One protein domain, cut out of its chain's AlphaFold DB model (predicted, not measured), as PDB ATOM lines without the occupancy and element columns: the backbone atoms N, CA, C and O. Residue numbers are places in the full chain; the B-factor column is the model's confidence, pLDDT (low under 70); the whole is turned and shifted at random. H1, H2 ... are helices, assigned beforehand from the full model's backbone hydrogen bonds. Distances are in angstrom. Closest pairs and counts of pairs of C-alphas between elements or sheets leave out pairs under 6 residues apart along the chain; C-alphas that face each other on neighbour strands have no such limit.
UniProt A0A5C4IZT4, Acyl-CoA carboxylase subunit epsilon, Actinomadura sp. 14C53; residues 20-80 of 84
ATOM      1  N   GLU A  20     140.800 226.788 227.980       97.44
ATOM      2  CA  GLU A  20     140.534 226.405 229.368       97.44
ATOM      3  C   GLU A  20     141.176 225.059 229.720       97.44
ATOM      4  O   GLU A  20     141.756 224.896 230.795       97.44
ATOM      5  N   GLU A  21     141.124 224.098 228.801       97.00
ATOM      6  CA  GLU A  21     141.723 222.775 228.978       97.00
ATOM      7  C   GLU A  21     143.250 222.862 228.967       97.00
ATOM      8  O   GLU A  21     143.919 222.257 229.808       97.00
ATOM      9  N   ILE A  22     143.813 223.680 228.070       97.06
ATOM     10  CA  ILE A  22     145.247 223.981 228.051       97.06
ATOM     11  C   ILE A  22     145.661 224.629 229.376       97.06
ATOM     12  O   ILE A  22     146.651 224.208 229.981       97.06
ATOM     13  N   ALA A  23     144.897 225.610 229.867       97.88
ATOM     14  CA  ALA A  23     145.168 226.257 231.146       97.88
ATOM     15  C   ALA A  23     145.137 225.254 232.311       97.88
ATOM     16  O   ALA A  23     146.048 225.253 233.143       97.88
ATOM     17  N   ALA A  24     144.147 224.356 232.342       98.06
ATOM     18  CA  ALA A  24     144.049 223.304 233.349       98.06
ATOM     19  C   ALA A  24     145.255 222.349 233.304       98.06
ATOM     20  O   ALA A  24     145.859 222.060 234.341       98.06
ATOM     21  N   LEU A  25     145.665 221.907 232.110       97.00
ATOM     22  CA  LEU A  25     146.839 221.046 231.934       97.00
ATOM     23  C   LEU A  25     148.124 221.729 232.407       97.00
ATOM     24  O   LEU A  25     148.912 221.125 233.141       97.00
ATOM     25  N   VAL A  26     148.329 222.995 232.039       98.31
ATOM     26  CA  VAL A  26     149.490 223.779 232.478       98.31
ATOM     27  C   VAL A  26     149.479 223.965 233.997       98.31
ATOM     28  O   VAL A  26     150.516 223.780 234.639       98.31
ATOM     29  N   ALA A  27     148.328 224.264 234.603       98.44
ATOM     30  CA  ALA A  27     148.201 224.399 236.054       98.44
ATOM     31  C   ALA A  27     148.599 223.103 236.784       98.44
ATOM     32  O   ALA A  27     149.398 223.134 237.721       98.44
ATOM     33  N   VAL A  28     148.124 221.947 236.312       98.44
ATOM     34  CA  VAL A  28     148.470 220.643 236.899       98.44
ATOM     35  C   VAL A  28     149.954 220.319 236.713       98.44
ATOM     36  O   VAL A  28     150.625 219.924 237.669       98.44
ATOM     37  N   LEU A  29     150.492 220.499 235.503       98.31
ATOM     38  CA  LEU A  29     151.899 220.214 235.210       98.31
ATOM     39  C   LEU A  29     152.839 221.095 236.036       98.31
ATOM     40  O   LEU A  29     153.809 220.593 236.607       98.31
ATOM     41  N   THR A  30     152.539 222.388 236.154       98.25
ATOM     42  CA  THR A  30     153.338 223.322 236.958       98.25
ATOM     43  C   THR A  30     153.261 223.003 238.448       98.25
ATOM     44  O   THR A  30     154.301 222.980 239.109       98.25
ATOM     45  N   ALA A  31     152.078 222.681 238.981       97.44
ATOM     46  CA  ALA A  31     151.928 222.243 240.368       97.44
ATOM     47  C   ALA A  31     152.762 220.982 240.652       97.44
ATOM     48  O   ALA A  31     153.501 220.927 241.637       97.44
ATOM     49  N   ARG A  32     152.723 219.996 239.746       97.12
ATOM     50  CA  ARG A  32     153.492 218.751 239.878       97.12
ATOM     51  C   ARG A  32     155.001 218.988 239.777       97.12
ATOM     52  O   ARG A  32     155.761 218.403 240.545       97.12
ATOM     53  N   ALA A  33     155.438 219.871 238.878       94.50
ATOM     54  CA  ALA A  33     156.842 220.252 238.745       94.50
ATOM     55  C   ALA A  33     157.366 220.968 240.001       94.50
ATOM     56  O   ALA A  33     158.464 220.660 240.463       94.50
ATOM     57  N   ARG A  34     156.570 221.869 240.594       94.31
ATOM     58  CA  ARG A  34     156.905 222.542 241.861       94.31
ATOM     59  C   ARG A  34     157.002 221.555 243.019       94.31
ATOM     60  O   ARG A  34     157.974 221.610 243.762       94.31
ATOM     61  N   ALA A  35     156.056 220.624 243.135       90.31
ATOM     62  CA  ALA A  35     156.112 219.574 244.152       90.31
ATOM     63  C   ALA A  35     157.374 218.704 244.005       90.31
ATOM     64  O   ALA A  35     158.059 218.429 244.986       90.31
ATOM     65  N   ALA A  36     157.732 218.331 242.772       86.88
ATOM     66  CA  ALA A  36     158.960 217.588 242.497       86.88
ATOM     67  C   ALA A  36     160.239 218.402 242.777       86.88
ATOM     68  O   ALA A  36     161.260 217.825 243.139       86.88
ATOM     69  N   ALA A  37     160.218 219.724 242.591       85.88
ATOM     70  CA  ALA A  37     161.328 220.596 242.969       85.88
ATOM     71  C   ALA A  37     161.478 220.677 244.496       85.88
ATOM     72  O   ALA A  37     162.554 220.384 245.003       85.88
ATOM     73  N   ALA A  38     160.386 220.930 245.221       85.19
ATOM     74  CA  ALA A  38     160.390 220.976 246.682       85.19
ATOM     75  C   ALA A  38     160.845 219.648 247.315       85.19
ATOM     76  O   ALA A  38     161.579 219.651 248.300       85.19
ATOM     77  N   ALA A  39     160.463 218.507 246.728       80.31
ATOM     78  CA  ALA A  39     160.946 217.198 247.162       80.31
ATOM     79  C   ALA A  39     162.473 217.065 247.019       80.31
ATOM     80  O   ALA A  39     163.129 216.576 247.933       80.31
ATOM     81  N   ARG A  40     163.055 217.553 245.912       75.25
ATOM     82  CA  ARG A  40     164.514 217.556 245.706       75.25
ATOM     83  C   ARG A  40     165.240 218.483 246.681       75.25
ATOM     84  O   ARG A  40     166.308 218.125 247.166       75.25
ATOM     85  N   ASP A  41     164.655 219.640 246.981       69.69
ATOM     86  CA  ASP A  41     165.222 220.585 247.947       69.69
ATOM     87  C   ASP A  41     165.191 220.006 249.374       69.69
ATOM     88  O   ASP A  41     166.129 220.200 250.143       69.69
ATOM     89  N   GLY A  42     164.160 219.218 249.711       62.59
ATOM     90  CA  GLY A  42     164.088 218.454 250.961       62.59
ATOM     91  C   GLY A  42     165.073 217.276 251.033       62.59
ATOM     92  O   GLY A  42     165.636 217.011 252.093       62.59
ATOM     93  N   GLU A  43     165.344 216.598 249.914       53.91
ATOM     94  CA  GLU A  43     166.336 215.510 249.834       53.91
ATOM     95  C   GLU A  43     167.787 215.991 250.012       53.91
ATOM     96  O   GLU A  43     168.638 215.221 250.465       53.91
ATOM     97  N   ALA A  44     168.081 217.274 249.761       53.88
ATOM     98  CA  ALA A  44     169.393 217.855 250.061       53.88
ATOM     99  C   ALA A  44     169.761 217.763 251.559       53.88
ATOM    100  O   ALA A  44     170.945 217.762 251.895       53.88
ATOM    101  N   ALA A  45     168.772 217.612 252.450       55.12
ATOM    102  CA  ALA A  45     168.981 217.391 253.881       55.12
ATOM    103  C   ALA A  45     169.154 215.903 254.276       55.12
ATOM    104  O   ALA A  45     169.541 215.629 255.410       55.12
ATOM    105  N   GLY A  46     168.878 214.943 253.378       52.91
ATOM    106  CA  GLY A  46     168.748 213.510 253.710       52.91
ATOM    107  C   GLY A  46     169.679 212.532 252.981       52.91
ATOM    108  O   GLY A  46     169.728 211.361 253.349       52.91
ATOM    109  N   GLY A  47     170.449 212.979 251.989       57.31
ATOM    110  CA  GLY A  47     171.421 212.143 251.275       57.31
ATOM    111  C   GLY A  47     171.183 212.134 249.769       57.31
ATOM    112  O   GLY A  47     170.053 212.177 249.298       57.31
ATOM    113  N   ALA A  48     172.272 212.106 248.997       61.75
ATOM    114  CA  ALA A  48     172.219 212.233 247.546       61.75
ATOM    115  C   ALA A  48     171.386 211.109 246.906       61.75
ATOM    116  O   ALA A  48     171.800 209.947 246.878       61.75
ATOM    117  N   THR A  49     170.236 211.472 246.339       66.38
ATOM    118  CA  THR A  49     169.384 210.573 245.560       66.38
ATOM    119  C   THR A  49     170.190 209.984 244.416       66.38
ATOM    120  O   THR A  49     170.730 210.702 243.568       66.38
ATOM    121  N   ARG A  50     170.320 208.651 244.409       67.62
ATOM    122  CA  ARG A  50     171.072 207.938 243.375       67.62
ATOM    123  C   ARG A  50     170.498 208.324 242.007       67.62
ATOM    124  O   ARG A  50     169.290 208.176 241.812       67.62
ATOM    125  N   PRO A  51     171.323 208.797 241.053       68.81
ATOM    126  CA  PRO A  51     170.832 209.148 239.730       68.81
ATOM    127  C   PRO A  51     170.127 207.942 239.108       68.81
ATOM    128  O   PRO A  51     170.543 206.793 239.293       68.81
ATOM    129  N   SER A  52     169.044 208.206 238.373       72.12
ATOM    130  CA  SER A  52     168.352 207.155 237.629       72.12
ATOM    131  C   SER A  52     169.341 206.444 236.700       72.12
ATOM    132  O   SER A  52     170.307 207.048 236.229       72.12
ATOM    133  N   ARG A  53     169.090 205.171 236.365       71.56
ATOM    134  CA  ARG A  53     169.953 204.430 235.420       71.56
ATOM    135  C   ARG A  53     170.074 205.110 234.043       71.56
ATOM    136  O   ARG A  53     171.001 204.811 233.297       71.56
ATOM    137  N   TRP A  54     169.159 206.023 233.708       69.38
ATOM    138  CA  TRP A  54     169.218 206.849 232.499       69.38
ATOM    139  C   TRP A  54     170.204 208.015 232.613       69.38
ATOM    140  O   TRP A  54     170.833 208.362 231.620       69.38
ATOM    141  N   ALA A  55     170.364 208.582 233.809       77.81
ATOM    142  CA  ALA A  55     171.276 209.686 234.106       77.81
ATOM    143  C   ALA A  55     172.673 209.217 234.568       77.81
ATOM    144  O   ALA A  55     173.461 210.011 235.084       77.81
ATOM    145  N   ASP A  56     172.987 207.926 234.417       77.31
ATOM    146  CA  ASP A  56     174.268 207.360 234.828       77.31
ATOM    147  C   ASP A  56     175.421 207.905 233.966       77.31
ATOM    148  O   ASP A  56     175.511 207.642 232.762       77.31
ATOM    149  N   ARG A  57     176.331 208.655 234.601       75.62
ATOM    150  CA  ARG A  57     177.494 209.273 233.948       75.62
ATOM    151  C   ARG A  57     178.495 208.258 233.398       75.62
ATOM    152  O   ARG A  57     179.247 208.622 232.498       75.62
ATOM    153  N   SER A  58     178.485 207.002 233.854       74.62
ATOM    154  CA  SER A  58     179.297 205.935 233.249       74.62
ATOM    155  C   SER A  58     178.983 205.736 231.762       74.62
ATOM    156  O   SER A  58     179.849 205.317 231.003       74.62
ATOM    157  N   ARG A  59     177.784 206.123 231.303       70.94
ATOM    158  CA  ARG A  59     177.392 206.080 229.885       70.94
ATOM    159  C   ARG A  59     178.012 207.190 229.029       70.94
ATOM    160  O   ARG A  59     177.973 207.080 227.806       70.94
ATOM    161  N   LEU A  60     178.553 208.250 229.640       76.25
ATOM    162  CA  LEU A  60     179.254 209.336 228.933       76.25
ATOM    163  C   LEU A  60     180.688 208.951 228.558       76.25
ATOM    164  O   LEU A  60     181.271 209.543 227.653       76.25
ATOM    165  N   VAL A  61     181.251 207.953 229.235       74.81
ATOM    166  CA  VAL A  61     182.541 207.367 228.887       74.81
ATOM    167  C   VAL A  61     182.295 206.081 228.104       74.81
ATOM    168  O   VAL A  61     181.396 205.303 228.419       74.81
ATOM    169  N   ARG A  62     183.075 205.833 227.046       65.25
ATOM    170  CA  ARG A  62     183.067 204.493 226.449       65.25
ATOM    171  C   ARG A  62     183.649 203.549 227.492       65.25
ATOM    172  O   ARG A  62     184.829 203.667 227.810       65.25
ATOM    173  N   GLU A  63     182.841 202.625 228.005       64.44
ATOM    174  CA  GLU A  63     183.380 201.497 228.762       64.44
ATOM    175  C   GLU A  63     184.460 200.828 227.908       64.44
ATOM    176  O   GLU A  63     184.259 200.544 226.720       64.44
ATOM    177  N   THR A  64     185.646 200.681 228.491       56.38
ATOM    178  CA  THR A  64     186.794 200.115 227.796       56.38
ATOM    179  C   THR A  64     186.479 198.671 227.412       56.38
ATOM    180  O   THR A  64     185.724 197.974 228.090       56.38
ATOM    181  N   PHE A  65     187.075 198.194 226.319       53.91
ATOM    182  CA  PHE A  65     186.891 196.821 225.830       53.91
ATOM    183  C   PHE A  65     187.236 195.751 226.892       53.91
ATOM    184  O   PHE A  65     186.797 194.611 226.787       53.91
ATOM    185  N   ALA A  66     187.984 196.142 227.931       57.47
ATOM    186  CA  ALA A  66     188.357 195.319 229.073       57.47
ATOM    187  C   ALA A  66     187.230 195.102 230.106       57.47
ATOM    188  O   ALA A  66     187.323 194.161 230.886       57.47
ATOM    189  N   ALA A  67     186.178 195.932 230.133       63.22
ATOM    190  CA  ALA A  67     185.119 195.839 231.148       63.22
ATOM    191  C   ALA A  67     184.040 194.784 230.824       63.22
ATOM    192  O   ALA A  67     183.459 194.221 231.742       63.22
ATOM    193  N   GLN A  68     183.788 194.519 229.537       60.84
ATOM    194  CA  GLN A  68     183.102 193.356 228.944       60.84
ATOM    195  C   GLN A  68     182.723 193.729 227.498       60.84
ATOM    196  O   GLN A  68     182.232 194.839 227.258       60.84
ATOM    197  N   PRO A  69     182.893 192.839 226.506       62.28
ATOM    198  CA  PRO A  69     182.423 193.118 225.157       62.28
ATOM    199  C   PRO A  69     180.896 193.268 225.152       62.28
ATOM    200  O   PRO A  69     180.169 192.387 225.609       62.28
ATOM    201  N   ARG A  70     180.388 194.387 224.609       65.75
ATOM    202  CA  ARG A  70     178.942 194.568 224.375       65.75
ATOM    203  C   ARG A  70     178.408 193.371 223.578       65.75
ATOM    204  O   ARG A  70     179.048 193.024 222.582       65.75
ATOM    205  N   PRO A  71     177.231 192.812 223.919       66.44
ATOM    206  CA  PRO A  71     176.593 191.813 223.075       66.44
ATOM    207  C   PRO A  71     176.429 192.393 221.667       66.44
ATOM    208  O   PRO A  71     175.791 193.432 221.482       66.44
ATOM    209  N   ARG A  72     177.067 191.762 220.681       66.56
ATOM    210  CA  ARG A  72     176.902 192.064 219.258       66.56
ATOM    211  C   ARG A  72     176.232 190.852 218.636       66.56
ATOM    212  O   ARG A  72     176.734 189.745 218.786       66.56
ATOM    213  N   GLY A  73     175.101 191.061 217.972       71.44
ATOM    214  CA  GLY A  73     174.372 189.991 217.297       71.44
ATOM    215  C   GLY A  73     172.875 189.966 217.615       71.44
ATOM    216  O   GLY A  73     172.362 190.853 218.308       71.44
ATOM    217  N   PRO A  74     172.157 188.967 217.079       76.50
ATOM    218  CA  PRO A  74     170.718 188.811 217.267       76.50
ATOM    219  C   PRO A  74     170.340 188.813 218.755       76.50
ATOM    220  O   PRO A  74     170.947 188.120 219.562       76.50
ATOM    221  N   GLY A  75     169.352 189.627 219.138       72.25
ATOM    222  CA  GLY A  75     168.909 189.760 220.534       72.25
ATOM    223  C   GLY A  75     169.623 190.842 221.354       72.25
ATOM    224  O   GLY A  75     169.103 191.237 222.397       72.25
ATOM    225  N   ALA A  76     170.725 191.423 220.860       75.00
ATOM    226  CA  ALA A  76     171.457 192.479 221.569       75.00
ATOM    227  C   ALA A  76     170.598 193.719 221.882       75.00
ATOM    228  O   ALA A  76     170.761 194.347 222.926       75.00
ATOM    229  N   TRP A  77     169.640 194.056 221.010       69.88
ATOM    230  CA  TRP A  77     168.722 195.172 221.246       69.88
ATOM    231  C   TRP A  77     167.759 194.907 222.412       69.88
ATOM    232  O   TRP A  77     167.478 195.816 223.190       69.88
ATOM    233  N   ARG A  78     167.330 193.654 222.617       73.31
ATOM    234  CA  ARG A  78     166.451 193.277 223.741       73.31
ATOM    235  C   ARG A  78     167.155 193.418 225.092       73.31
ATOM    236  O   ARG A  78     166.534 193.823 226.064       73.31
ATOM    237  N   ALA A  79     168.461 193.163 225.132       69.75
ATOM    238  CA  ALA A  79     169.280 193.324 226.332       69.75
ATOM    239  C   ALA A  79     169.657 194.790 226.638       69.75
ATOM    240  O   ALA A  79     170.217 195.066 227.693       69.75
ATOM    241  N   SER A  80     169.357 195.746 225.745       69.62
ATOM    242  CA  SER A  80     169.755 197.155 225.921       69.62
ATOM    243  C   SER A  80     169.016 197.880 227.054       69.62
ATOM    244  O   SER A  80     169.548 198.838 227.616       69.62
TER     245      SER A  80
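What this domain is: This is residues 20 to 80 of the 84 residues of the protein "Acyl-CoA carboxylase subunit epsilon" of Actinomadura sp. 14C53 (UniProt A0A5C4IZT4). One long helix, H1, stretches away on its own, and a winding chain trails from its end with a short helical turn, H2, along the way; there is no packed core. After H2 the trailing chain, residues 61 to 80, runs on and then folds back on a winding course, well away from H1. The printed part has 61 residues with two named helices, H1 then H2, and no named strand; its class is all helix, though under half of the residues, 28 of 61, are in named elements. It is extended, with a radius of gyration of the C-alphas of 19.6 A, and spans 52 by 35 by 15 A, only just flat.

How they stand to each other: H1, residues 20 to 43, comes first, and of it residues 20 to 39 and 41 to 43 stand free. A long link of 13 residues, 44 to 56, joins it to H2, residues 57 to 60. H1 and H2 are apart, with no C-alpha of the one within 8 A of the other. H2 stands free too, within residues 50 to 69. In H1 every O i to N i+4 pair is within hydrogen-bond range; H2 is too short for such a pair, but its one O i to N i+3 pair is within range.

Where its parts are: H1 begins at C-alpha 20, (140.534, 226.405, 229.368), and ends at C-alpha 43, (166.336, 215.510, 249.834), 34.7 A away. H2 ends at C-alpha 60, (179.254, 209.336, 228.933).

The domain as a whole: The two C-alphas farthest apart, those of Glu 20 and Ala 66, are 57.0 A apart. The printed part has no cut. Mean pLDDT of the printed part is 76.0; 26 residues are under 70, among them 41 to 51 and 62 to 72.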